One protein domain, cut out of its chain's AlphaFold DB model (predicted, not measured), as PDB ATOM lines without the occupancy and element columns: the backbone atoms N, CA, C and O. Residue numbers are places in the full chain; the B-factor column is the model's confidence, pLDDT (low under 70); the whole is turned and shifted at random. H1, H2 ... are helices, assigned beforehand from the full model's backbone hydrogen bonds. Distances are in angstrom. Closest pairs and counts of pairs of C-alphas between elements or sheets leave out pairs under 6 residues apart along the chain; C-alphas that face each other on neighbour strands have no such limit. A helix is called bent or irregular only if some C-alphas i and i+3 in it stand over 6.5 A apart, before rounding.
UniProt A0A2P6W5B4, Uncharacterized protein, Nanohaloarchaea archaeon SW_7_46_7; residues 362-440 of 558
ATOM      1  N   GLU A 362     -67.144  -2.807  45.277       63.53
ATOM      2  CA  GLU A 362     -67.191  -4.098  44.575       63.53
ATOM      3  C   GLU A 362     -67.428  -3.905  43.068       63.53
ATOM      4  O   GLU A 362     -66.779  -4.562  42.259       63.53
ATOM      5  N   GLY A 363     -68.257  -2.932  42.663       66.62
ATOM      6  CA  GLY A 363     -68.430  -2.581  41.247       66.62
ATOM      7  C   GLY A 363     -67.163  -2.024  40.576       66.62
ATOM      8  O   GLY A 363     -66.905  -2.317  39.407       66.62
ATOM      9  N   ILE A 364     -66.343  -1.256  41.305       71.00
ATOM     10  CA  ILE A 364     -65.044  -0.769  40.807       71.00
ATOM     11  C   ILE A 364     -64.010  -1.903  40.818       71.00
ATOM     12  O   ILE A 364     -63.253  -2.034  39.857       71.00
ATOM     13  N   GLU A 365     -63.984  -2.747  41.852       69.81
ATOM     14  CA  GLU A 365     -63.098  -3.916  41.913       69.81
ATOM     15  C   GLU A 365     -63.418  -4.949  40.818       69.81
ATOM     16  O   GLU A 365     -62.489  -5.497  40.222       69.81
ATOM     17  N   GLU A 366     -64.694  -5.168  40.475       74.06
ATOM     18  CA  GLU A 366     -65.107  -6.028  39.357       74.06
ATOM     19  C   GLU A 366     -64.658  -5.442  38.005       74.06
ATOM     20  O   GLU A 366     -64.082  -6.161  37.182       74.06
ATOM     21  N   GLU A 367     -64.844  -4.134  37.772       74.12
ATOM     22  CA  GLU A 367     -64.399  -3.488  36.527       74.12
ATOM     23  C   GLU A 367     -62.864  -3.469  36.404       74.12
ATOM     24  O   GLU A 367     -62.327  -3.790  35.339       74.12
ATOM     25  N   VAL A 368     -62.136  -3.176  37.488       75.31
ATOM     26  CA  VAL A 368     -60.663  -3.221  37.528       75.31
ATOM     27  C   VAL A 368     -60.148  -4.654  37.365       75.31
ATOM     28  O   VAL A 368     -59.202  -4.873  36.608       75.31
ATOM     29  N   GLY A 369     -60.784  -5.644  37.996       73.19
ATOM     30  CA  GLY A 369     -60.459  -7.062  37.825       73.19
ATOM     31  C   GLY A 369     -60.644  -7.531  36.379       73.19
ATOM     32  O   GLY A 369     -59.742  -8.145  35.804       73.19
ATOM     33  N   GLY A 370     -61.764  -7.160  35.751       75.88
ATOM     34  CA  GLY A 370     -62.033  -7.445  34.340       75.88
ATOM     35  C   GLY A 370     -61.112  -6.692  33.371       75.88
ATOM     36  O   GLY A 370     -60.772  -7.213  32.306       75.88
ATOM     37  N   LEU A 371     -60.661  -5.482  33.717       76.06
ATOM     38  CA  LEU A 371     -59.617  -4.779  32.965       76.06
ATOM     39  C   LEU A 371     -58.260  -5.477  33.103       76.06
ATOM     40  O   LEU A 371     -57.566  -5.614  32.097       76.06
ATOM     41  N   ARG A 372     -57.911  -5.972  34.296       76.06
ATOM     42  CA  ARG A 372     -56.657  -6.692  34.549       76.06
ATOM     43  C   ARG A 372     -56.564  -7.988  33.744       76.06
ATOM     44  O   ARG A 372     -55.586  -8.167  33.029       76.06
ATOM     45  N   GLU A 373     -57.606  -8.824  33.761       75.75
ATOM     46  CA  GLU A 373     -57.672 -10.044  32.932       75.75
ATOM     47  C   GLU A 373     -57.542  -9.709  31.432       75.75
ATOM     48  O   GLU A 373     -56.862 -10.397  30.670       75.75
ATOM     49  N   ARG A 374     -58.153  -8.603  30.982       76.31
ATOM     50  CA  ARG A 374     -58.039  -8.149  29.588       76.31
ATOM     51  C   ARG A 374     -56.645  -7.637  29.225       76.31
ATOM     52  O   ARG A 374     -56.257  -7.808  28.072       76.31
ATOM     53  N   VAL A 375     -55.925  -7.009  30.155       77.94
ATOM     54  CA  VAL A 375     -54.527  -6.586  29.963       77.94
ATOM     55  C   VAL A 375     -53.614  -7.809  29.888       77.94
ATOM     56  O   VAL A 375     -52.895  -7.937  28.903       77.94
ATOM     57  N   GLU A 376     -53.744  -8.754  30.822       75.12
ATOM     58  CA  GLU A 376     -52.996 -10.023  30.841       75.12
ATOM     59  C   GLU A 376     -53.165 -10.795  29.516       75.12
ATOM     60  O   GLU A 376     -52.189 -11.215  28.897       75.12
ATOM     61  N   ILE A 377     -54.393 -10.880  28.982       78.81
ATOM     62  CA  ILE A 377     -54.656 -11.482  27.660       78.81
ATOM     63  C   ILE A 377     -53.975 -10.711  26.512       78.81
ATOM     64  O   ILE A 377     -53.545 -11.323  25.533       78.81
ATOM     65  N   VAL A 378     -53.900  -9.380  26.568       76.56
ATOM     66  CA  VAL A 378     -53.237  -8.587  25.518       76.56
ATOM     67  C   VAL A 378     -51.720  -8.757  25.581       76.56
ATOM     68  O   VAL A 378     -51.097  -8.920  24.533       76.56
ATOM     69  N   GLU A 379     -51.138  -8.771  26.774       73.12
ATOM     70  CA  GLU A 379     -49.701  -8.918  26.980       73.12
ATOM     71  C   GLU A 379     -49.207 -10.329  26.624       73.12
ATOM     72  O   GLU A 379     -48.482 -10.501  25.637       73.12
ATOM     73  N   ASP A 380     -49.660 -11.352  27.352       70.88
ATOM     74  CA  ASP A 380     -49.157 -12.723  27.195       70.88
ATOM     75  C   ASP A 380     -49.507 -13.311  25.828       70.88
ATOM     76  O   ASP A 380     -48.728 -14.068  25.238       70.88
ATOM     77  N   ARG A 381     -50.699 -12.983  25.314       73.31
ATOM     78  CA  ARG A 381     -51.221 -13.616  24.105       73.31
ATOM     79  C   ARG A 381     -51.094 -12.753  22.868       73.31
ATOM     80  O   ARG A 381     -50.526 -13.224  21.893       73.31
ATOM     81  N   ALA A 382     -51.622 -11.531  22.852       73.88
ATOM     82  CA  ALA A 382     -51.616 -10.746  21.616       73.88
ATOM     83  C   ALA A 382     -50.209 -10.227  21.275       73.88
ATOM     84  O   ALA A 382     -49.750 -10.421  20.151       73.88
ATOM     85  N   ILE A 383     -49.508  -9.621  22.241       78.25
ATOM     86  CA  ILE A 383     -48.128  -9.139  22.075       78.25
ATOM     87  C   ILE A 383     -47.158 -10.328  21.985       78.25
ATOM     88  O   ILE A 383     -46.280 -10.331  21.119       78.25
ATOM     89  N   GLY A 384     -47.361 -11.376  22.794       75.88
ATOM     90  CA  GLY A 384     -46.613 -12.634  22.706       75.88
ATOM     91  C   GLY A 384     -46.701 -13.329  21.336       75.88
ATOM     92  O   GLY A 384     -45.666 -13.636  20.741       75.88
ATOM     93  N   GLU A 385     -47.909 -13.539  20.793       78.94
ATOM     94  CA  GLU A 385     -48.110 -14.124  19.454       78.94
ATOM     95  C   GLU A 385     -47.522 -13.210  18.355       78.94
ATOM     96  O   GLU A 385     -46.801 -13.699  17.485       78.94
ATOM     97  N   LEU A 386     -47.719 -11.882  18.432       79.50
ATOM     98  CA  LEU A 386     -47.126 -10.909  17.493       79.50
ATOM     99  C   LEU A 386     -45.596 -10.972  17.459       79.50
ATOM    100  O   LEU A 386     -45.007 -10.925  16.381       79.50
ATOM    101  N   LYS A 387     -44.945 -11.100  18.618       80.88
ATOM    102  CA  LYS A 387     -43.485 -11.220  18.718       80.88
ATOM    103  C   LYS A 387     -42.971 -12.482  18.023       80.88
ATOM    104  O   LYS A 387     -42.009 -12.409  17.264       80.88
ATOM    105  N   VAL A 388     -43.654 -13.611  18.215       80.50
ATOM    106  CA  VAL A 388     -43.336 -14.880  17.538       80.50
ATOM    107  C   VAL A 388     -43.569 -14.782  16.026       80.50
ATOM    108  O   VAL A 388     -42.768 -15.299  15.247       80.50
ATOM    109  N   ASP A 389     -44.626 -14.103  15.578       82.38
ATOM    110  CA  ASP A 389     -44.876 -13.882  14.149       82.38
ATOM    111  C   ASP A 389     -43.841 -12.941  13.509       82.38
ATOM    112  O   ASP A 389     -43.404 -13.206  12.387       82.38
ATOM    113  N   ILE A 390     -43.375 -11.909  14.223       82.12
ATOM    114  CA  ILE A 390     -42.264 -11.042  13.795       82.12
ATOM    115  C   ILE A 390     -40.968 -11.849  13.683       82.12
ATOM    116  O   ILE A 390     -40.340 -11.820  12.630       82.12
ATOM    117  N   GLU A 391     -40.605 -12.650  14.691       79.88
ATOM    118  CA  GLU A 391     -39.432 -13.539  14.621       79.88
ATOM    119  C   GLU A 391     -39.536 -14.531  13.443       79.88
ATOM    120  O   GLU A 391     -38.560 -14.780  12.732       79.88
ATOM    121  N   ASN A 392     -40.724 -15.078  13.164       80.06
ATOM    122  CA  ASN A 392     -40.946 -15.932  11.993       80.06
ATOM    123  C   ASN A 392     -40.844 -15.166  10.661       80.06
ATOM    124  O   ASN A 392     -40.416 -15.748   9.660       80.06
ATOM    125  N   LEU A 393     -41.240 -13.891  10.619       81.50
ATOM    126  CA  LEU A 393     -41.073 -13.029   9.449       81.50
ATOM    127  C   LEU A 393     -39.605 -12.646   9.236       81.50
ATOM    128  O   LEU A 393     -39.159 -12.723   8.097       81.50
ATOM    129  N   GLU A 394     -38.840 -12.360  10.295       78.88
ATOM    130  CA  GLU A 394     -37.386 -12.123  10.241       78.88
ATOM    131  C   GLU A 394     -36.663 -13.323   9.624       78.88
ATOM    132  O   GLU A 394     -35.997 -13.193   8.601       78.88
ATOM    133  N   ASN A 395     -36.903 -14.530  10.147       80.44
ATOM    134  CA  ASN A 395     -36.305 -15.756   9.607       80.44
ATOM    135  C   ASN A 395     -36.669 -16.002   8.125       80.44
ATOM    136  O   ASN A 395     -35.874 -16.551   7.357       80.44
ATOM    137  N   ARG A 396     -37.883 -15.621   7.701       78.31
ATOM    138  CA  ARG A 396     -38.323 -15.743   6.298       78.31
ATOM    139  C   ARG A 396     -37.751 -14.641   5.413       78.31
ATOM    140  O   ARG A 396     -37.535 -14.903   4.236       78.31
ATOM    141  N   MET A 397     -37.508 -13.458   5.965       75.88
ATOM    142  CA  MET A 397     -36.886 -12.318   5.301       75.88
ATOM    143  C   MET A 397     -35.404 -12.556   5.040       75.88
ATOM    144  O   MET A 397     -34.987 -12.432   3.894       75.88
ATOM    145  N   ASP A 398     -34.654 -13.012   6.046       74.06
ATOM    146  CA  ASP A 398     -33.259 -13.440   5.879       74.06
ATOM    147  C   ASP A 398     -33.153 -14.554   4.812       74.06
ATOM    148  O   ASP A 398     -32.219 -14.584   4.020       74.06
ATOM    149  N   SER A 399     -34.159 -15.438   4.719       73.31
ATOM    150  CA  SER A 399     -34.237 -16.465   3.659       73.31
ATOM    151  C   SER A 399     -34.611 -15.919   2.268       73.31
ATOM    152  O   SER A 399     -34.405 -16.607   1.272       73.31
ATOM    153  N   LEU A 400     -35.225 -14.734   2.187       72.81
ATOM    154  CA  LEU A 400     -35.628 -14.058   0.944       72.81
ATOM    155  C   LEU A 400     -34.504 -13.162   0.399       72.81
ATOM    156  O   LEU A 400     -34.396 -13.007  -0.816       72.81
ATOM    157  N   GLU A 401     -33.656 -12.636   1.287       64.62
ATOM    158  CA  GLU A 401     -32.434 -11.877   0.977       64.62
ATOM    159  C   GLU A 401     -31.416 -12.705   0.164       64.62
ATOM    160  O   GLU A 401     -30.716 -12.159  -0.684       64.62
ATOM    161  N   ASP A 402     -31.402 -14.034   0.338       68.25
ATOM    162  CA  ASP A 402     -30.586 -14.973  -0.453       68.25
ATOM    163  C   ASP A 402     -31.101 -15.197  -1.902       68.25
ATOM    164  O   ASP A 402     -30.322 -15.593  -2.776       68.25
ATOM    165  N   ASP A 403     -32.399 -14.980  -2.172       64.62
ATOM    166  CA  ASP A 403     -33.084 -15.391  -3.419       64.62
ATOM    167  C   ASP A 403     -33.486 -14.213  -4.351       64.62
ATOM    168  O   ASP A 403     -33.822 -14.450  -5.519       64.62
ATOM    169  N   TYR A 404     -33.475 -12.958  -3.873       66.06
ATOM    170  CA  TYR A 404     -33.984 -11.765  -4.586       66.06
ATOM    171  C   TYR A 404     -32.994 -10.578  -4.603       66.06
ATOM    172  O   TYR A 404     -31.988 -10.578  -3.902       66.06
ATOM    173  N   ASP A 405     -33.263  -9.561  -5.435       62.41
ATOM    174  CA  ASP A 405     -32.436  -8.345  -5.508       62.41
ATOM    175  C   ASP A 405     -32.546  -7.513  -4.208       62.41
ATOM    176  O   ASP A 405     -33.639  -7.170  -3.751       62.41
ATOM    177  N   GLU A 406     -31.389  -7.144  -3.651       62.34
ATOM    178  CA  GLU A 406     -31.187  -6.577  -2.301       62.34
ATOM    179  C   GLU A 406     -32.028  -5.314  -1.991       62.34
ATOM    180  O   GLU A 406     -32.366  -5.070  -0.833       62.34
ATOM    181  N   SER A 407     -32.431  -4.530  -3.003       66.06
ATOM    182  CA  SER A 407     -33.255  -3.321  -2.803       66.06
ATOM    183  C   SER A 407     -34.718  -3.596  -2.470       66.06
ATOM    184  O   SER A 407     -35.341  -2.798  -1.781       66.06
ATOM    185  N   ASP A 408     -35.290  -4.696  -2.964       67.75
ATOM    186  CA  ASP A 408     -36.703  -5.003  -2.701       67.75
ATOM    187  C   ASP A 408     -36.868  -5.628  -1.301       67.75
ATOM    188  O   ASP A 408     -37.947  -5.574  -0.710       67.75
ATOM    189  N   VAL A 409     -35.787  -6.196  -0.752       73.56
ATOM    190  CA  VAL A 409     -35.738  -6.759   0.604       73.56
ATOM    191  C   VAL A 409     -35.428  -5.681   1.648       73.56
ATOM    192  O   VAL A 409     -35.971  -5.756   2.750       73.56
ATOM    193  N   SER A 410     -34.641  -4.644   1.316       73.75
ATOM    194  CA  SER A 410     -34.319  -3.563   2.262       73.75
ATOM    195  C   SER A 410     -35.548  -2.791   2.744       73.75
ATOM    196  O   SER A 410     -35.660  -2.539   3.941       73.75
ATOM    197  N   ASP A 411     -36.486  -2.473   1.847       78.38
ATOM    198  CA  ASP A 411     -37.701  -1.719   2.192       78.38
ATOM    199  C   ASP A 411     -38.593  -2.527   3.155       78.38
ATOM    200  O   ASP A 411     -39.063  -2.019   4.171       78.38
ATOM    201  N   LEU A 412     -38.761  -3.828   2.888       78.00
ATOM    202  CA  LEU A 412     -39.498  -4.735   3.773       78.00
ATOM    203  C   LEU A 412     -38.784  -4.933   5.126       78.00
ATOM    204  O   LEU A 412     -39.456  -5.147   6.136       78.00
ATOM    205  N   ARG A 413     -37.445  -4.870   5.163       79.75
ATOM    206  CA  ARG A 413     -36.645  -4.964   6.397       79.75
ATOM    207  C   ARG A 413     -36.803  -3.724   7.271       79.75
ATOM    208  O   ARG A 413     -36.968  -3.868   8.477       79.75
ATOM    209  N   GLU A 414     -36.829  -2.538   6.666       80.94
ATOM    210  CA  GLU A 414     -37.107  -1.278   7.366       80.94
ATOM    211  C   GLU A 414     -38.530  -1.269   7.962       80.94
ATOM    212  O   GLU A 414     -38.693  -0.939   9.139       80.94
ATOM    213  N   ASP A 415     -39.538  -1.743   7.216       83.06
ATOM    214  CA  ASP A 415     -40.905  -1.944   7.728       83.06
ATOM    215  C   ASP A 415     -40.946  -2.942   8.910       83.06
ATOM    216  O   ASP A 415     -41.652  -2.720   9.900       83.06
ATOM    217  N   LEU A 416     -40.190  -4.045   8.840       84.75
ATOM    218  CA  LEU A 416     -40.159  -5.077   9.884       84.75
ATOM    219  C   LEU A 416     -39.459  -4.591  11.164       84.75
ATOM    220  O   LEU A 416     -39.990  -4.793  12.259       84.75
ATOM    221  N   ASP A 417     -38.328  -3.891  11.036       81.06
ATOM    222  CA  ASP A 417     -37.645  -3.233  12.155       81.06
ATOM    223  C   ASP A 417     -38.532  -2.141  12.786       81.06
ATOM    224  O   ASP A 417     -38.570  -2.004  14.012       81.06
ATOM    225  N   GLN A 418     -39.319  -1.409  11.985       83.56
ATOM    226  CA  GLN A 418     -40.285  -0.437  12.502       83.56
ATOM    227  C   GLN A 418     -41.407  -1.116  13.308       83.56
ATOM    228  O   GLN A 418     -41.743  -0.654  14.401       83.56
ATOM    229  N   ILE A 419     -41.960  -2.231  12.818       81.50
ATOM    230  CA  ILE A 419     -42.970  -3.023  13.541       81.50
ATOM    231  C   ILE A 419     -42.387  -3.591  14.848       81.50
ATOM    232  O   ILE A 419     -43.037  -3.522  15.894       81.50
ATOM    233  N   LYS A 420     -41.148  -4.095  14.820       81.62
ATOM    234  CA  LYS A 420     -40.424  -4.597  16.000       81.62
ATOM    235  C   LYS A 420     -40.181  -3.508  17.047       81.62
ATOM    236  O   LYS A 420     -40.335  -3.767  18.244       81.62
ATOM    237  N   GLY A 421     -39.846  -2.295  16.603       81.50
ATOM    238  CA  GLY A 421     -39.744  -1.109  17.454       81.50
ATOM    239  C   GLY A 421     -41.063  -0.821  18.167       81.50
ATOM    240  O   GLY A 421     -41.104  -0.822  19.393       81.50
ATOM    241  N   VAL A 422     -42.164  -0.713  17.415       81.94
ATOM    242  CA  VAL A 422     -43.506  -0.458  17.972       81.94
ATOM    243  C   VAL A 422     -43.933  -1.534  18.981       81.94
ATOM    244  O   VAL A 422     -44.461  -1.201  20.040       81.94
ATOM    245  N   VAL A 423     -43.688  -2.819  18.704       80.81
ATOM    246  CA  VAL A 423     -44.004  -3.912  19.650       80.81
ATOM    247  C   VAL A 423     -43.146  -3.843  20.920       80.81
ATOM    248  O   VAL A 423     -43.644  -4.134  22.007       80.81
ATOM    249  N   SER A 424     -41.888  -3.407  20.810       79.44
ATOM    250  CA  SER A 424     -41.004  -3.206  21.968       79.44
ATOM    251  C   SER A 424     -41.426  -1.998  22.813       79.44
ATOM    252  O   SER A 424     -41.429  -2.094  24.038       79.44
ATOM    253  N   ASP A 425     -41.845  -0.900  22.175       78.69
ATOM    254  CA  ASP A 425     -42.374   0.292  22.848       78.69
ATOM    255  C   ASP A 425     -43.658  -0.038  23.631       78.69
ATOM    256  O   ASP A 425     -43.802   0.378  24.780       78.69
ATOM    257  N   PHE A 426     -44.567  -0.837  23.053       78.31
ATOM    258  CA  PHE A 426     -45.746  -1.331  23.775       78.31
ATOM    259  C   PHE A 426     -45.366  -2.202  24.977       78.31
ATOM    260  O   PHE A 426     -45.921  -2.002  26.054       78.31
ATOM    261  N   GLN A 427     -44.416  -3.132  24.821       76.88
ATOM    262  CA  GLN A 427     -43.976  -3.994  25.923       76.88
ATOM    263  C   GLN A 427     -43.328  -3.186  27.065       76.88
ATOM    264  O   GLN A 427     -43.558  -3.489  28.233       76.88
ATOM    265  N   TRP A 428     -42.565  -2.133  26.753       76.06
ATOM    266  CA  TRP A 428     -42.016  -1.237  27.774       76.06
ATOM    267  C   TRP A 428     -43.112  -0.451  28.512       76.06
ATOM    268  O   TRP A 428     -43.074  -0.351  29.734       76.06
ATOM    269  N   LEU A 429     -44.127   0.034  27.790       77.19
ATOM    270  CA  LEU A 429     -45.213   0.841  28.356       77.19
ATOM    271  C   LEU A 429     -46.127   0.046  29.310       77.19
ATOM    272  O   LEU A 429     -46.635   0.624  30.267       77.19
ATOM    273  N   PHE A 430     -46.308  -1.263  29.092       72.81
ATOM    274  CA  PHE A 430     -46.978  -2.142  30.064       72.81
ATOM    275  C   PHE A 430     -46.124  -2.376  31.319       72.81
ATOM    276  O   PHE A 430     -46.634  -2.266  32.431       72.81
ATOM    277  N   ASN A 431     -44.818  -2.589  31.158       70.31
ATOM    278  CA  ASN A 431     -43.899  -2.834  32.273       70.31
ATOM    279  C   ASN A 431     -43.764  -1.601  33.203       70.31
ATOM    280  O   ASN A 431     -43.801  -1.736  34.423       70.31
ATOM    281  N   ASP A 432     -43.709  -0.388  32.638       69.75
ATOM    282  CA  ASP A 432     -43.767   0.879  33.393       69.75
ATOM    283  C   ASP A 432     -45.117   1.075  34.134       69.75
ATOM    284  O   ASP A 432     -45.189   1.806  35.125       69.75
ATOM    285  N   PHE A 433     -46.201   0.445  33.661       67.38
ATOM    286  CA  PHE A 433     -47.527   0.517  34.287       67.38
ATOM    287  C   PHE A 433     -47.647  -0.417  35.504       67.38
ATOM    288  O   PHE A 433     -48.288  -0.050  36.491       67.38
ATOM    289  N   ASP A 434     -46.985  -1.576  35.469       62.31
ATOM    290  CA  ASP A 434     -46.880  -2.491  36.613       62.31
ATOM    291  C   ASP A 434     -46.023  -1.897  37.749       62.31
ATOM    292  O   ASP A 434     -46.442  -1.931  38.909       62.31
ATOM    293  N   ASP A 435     -44.898  -1.239  37.432       66.44
ATOM    294  CA  ASP A 435     -44.089  -0.489  38.414       66.44
ATOM    295  C   ASP A 435     -44.920   0.602  39.134       66.44
ATOM    296  O   ASP A 435     -44.745   0.866  40.327       66.44
ATOM    297  N   LEU A 436     -45.866   1.231  38.422       62.47
ATOM    298  CA  LEU A 436     -46.807   2.214  38.974       62.47
ATOM    299  C   LEU A 436     -47.868   1.586  39.893       62.47
ATOM    300  O   LEU A 436     -48.316   2.248  40.833       62.47
ATOM    301  N   ALA A 437     -48.253   0.329  39.659       60.88
ATOM    302  CA  ALA A 437     -49.191  -0.408  40.505       60.88
ATOM    303  C   ALA A 437     -48.556  -0.909  41.820       60.88
ATOM    304  O   ALA A 437     -49.275  -1.152  42.791       60.88
ATOM    305  N   GLU A 438     -47.224  -1.025  41.891       58.09
ATOM    306  CA  GLU A 438     -46.501  -1.475  43.095       58.09
ATOM    307  C   GLU A 438     -46.261  -0.367  44.149       58.09
ATOM    308  O   GLU A 438     -45.796  -0.637  45.265       58.09
ATOM    309  N   LEU A 439     -46.621   0.890  43.851       55.09
ATOM    310  CA  LEU A 439     -46.516   2.022  44.780       55.09
ATOM    311  C   LEU A 439     -47.488   1.894  45.967       55.09
ATOM    312  O   LEU A 439     -48.632   2.349  45.928       55.09
ATOM    313  N   LYS A 440     -46.996   1.332  47.079       56.69
ATOM    314  CA  LYS A 440     -47.728   1.251  48.353       56.69
ATOM    315  C   LYS A 440     -48.234   2.615  48.838       56.69
ATOM    316  O   LYS A 440     -47.461   3.450  49.310       56.69
TER     317      LYS A 440
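What this domain is: This is residues 362 to 440 of the 558 residues of an uncharacterized protein of Nanohaloarchaea archaeon SW_7_46_7 (UniProt A0A2P6W5B4). This is a long, narrow helical hairpin: H1 runs out, a tight turn follows, and H2 folds back beside it. At the open end the helices spread, and residues 362 to 374 of H1 and 432 to 440 stand free. The printed part has 79 residues with two named helices and no named strand, is all helix and extended, with a radius of gyration of the C-alphas of 18.1 A, and spans 61 by 20 by 13 A.

How they stand to each other: Compare H1, residues 362 to 401, with H2, residues 406 to 437: this hairpin runs opposite ways at a shallow tilt of 23 degrees. They touch, their closest C-alphas being Glu 401 and Val 409, 6.1 A apart. O i to N i+4 pairs are within hydrogen-bond range in 34 of 36 for H1 and 26 of 28 for H2.

Where its parts are: Find C-alpha 362 at (-67.191, -4.098, 44.575); from there H1 runs 56.3 A. It is neither bent nor irregular, but only just: C-alphas 380 and 383 are 6.3 A apart. H2 runs 46.8 A to C-alpha 437 at (-49.191, -0.408, 40.505).

The domain as a whole: The farthest C-alphas, Glu 362 and Asp 405, are 61.1 A apart. The printed part has no cut. Look for pLDDT under 70 at residues 362 to 363, 365, 401 to 408 and 432 to 440.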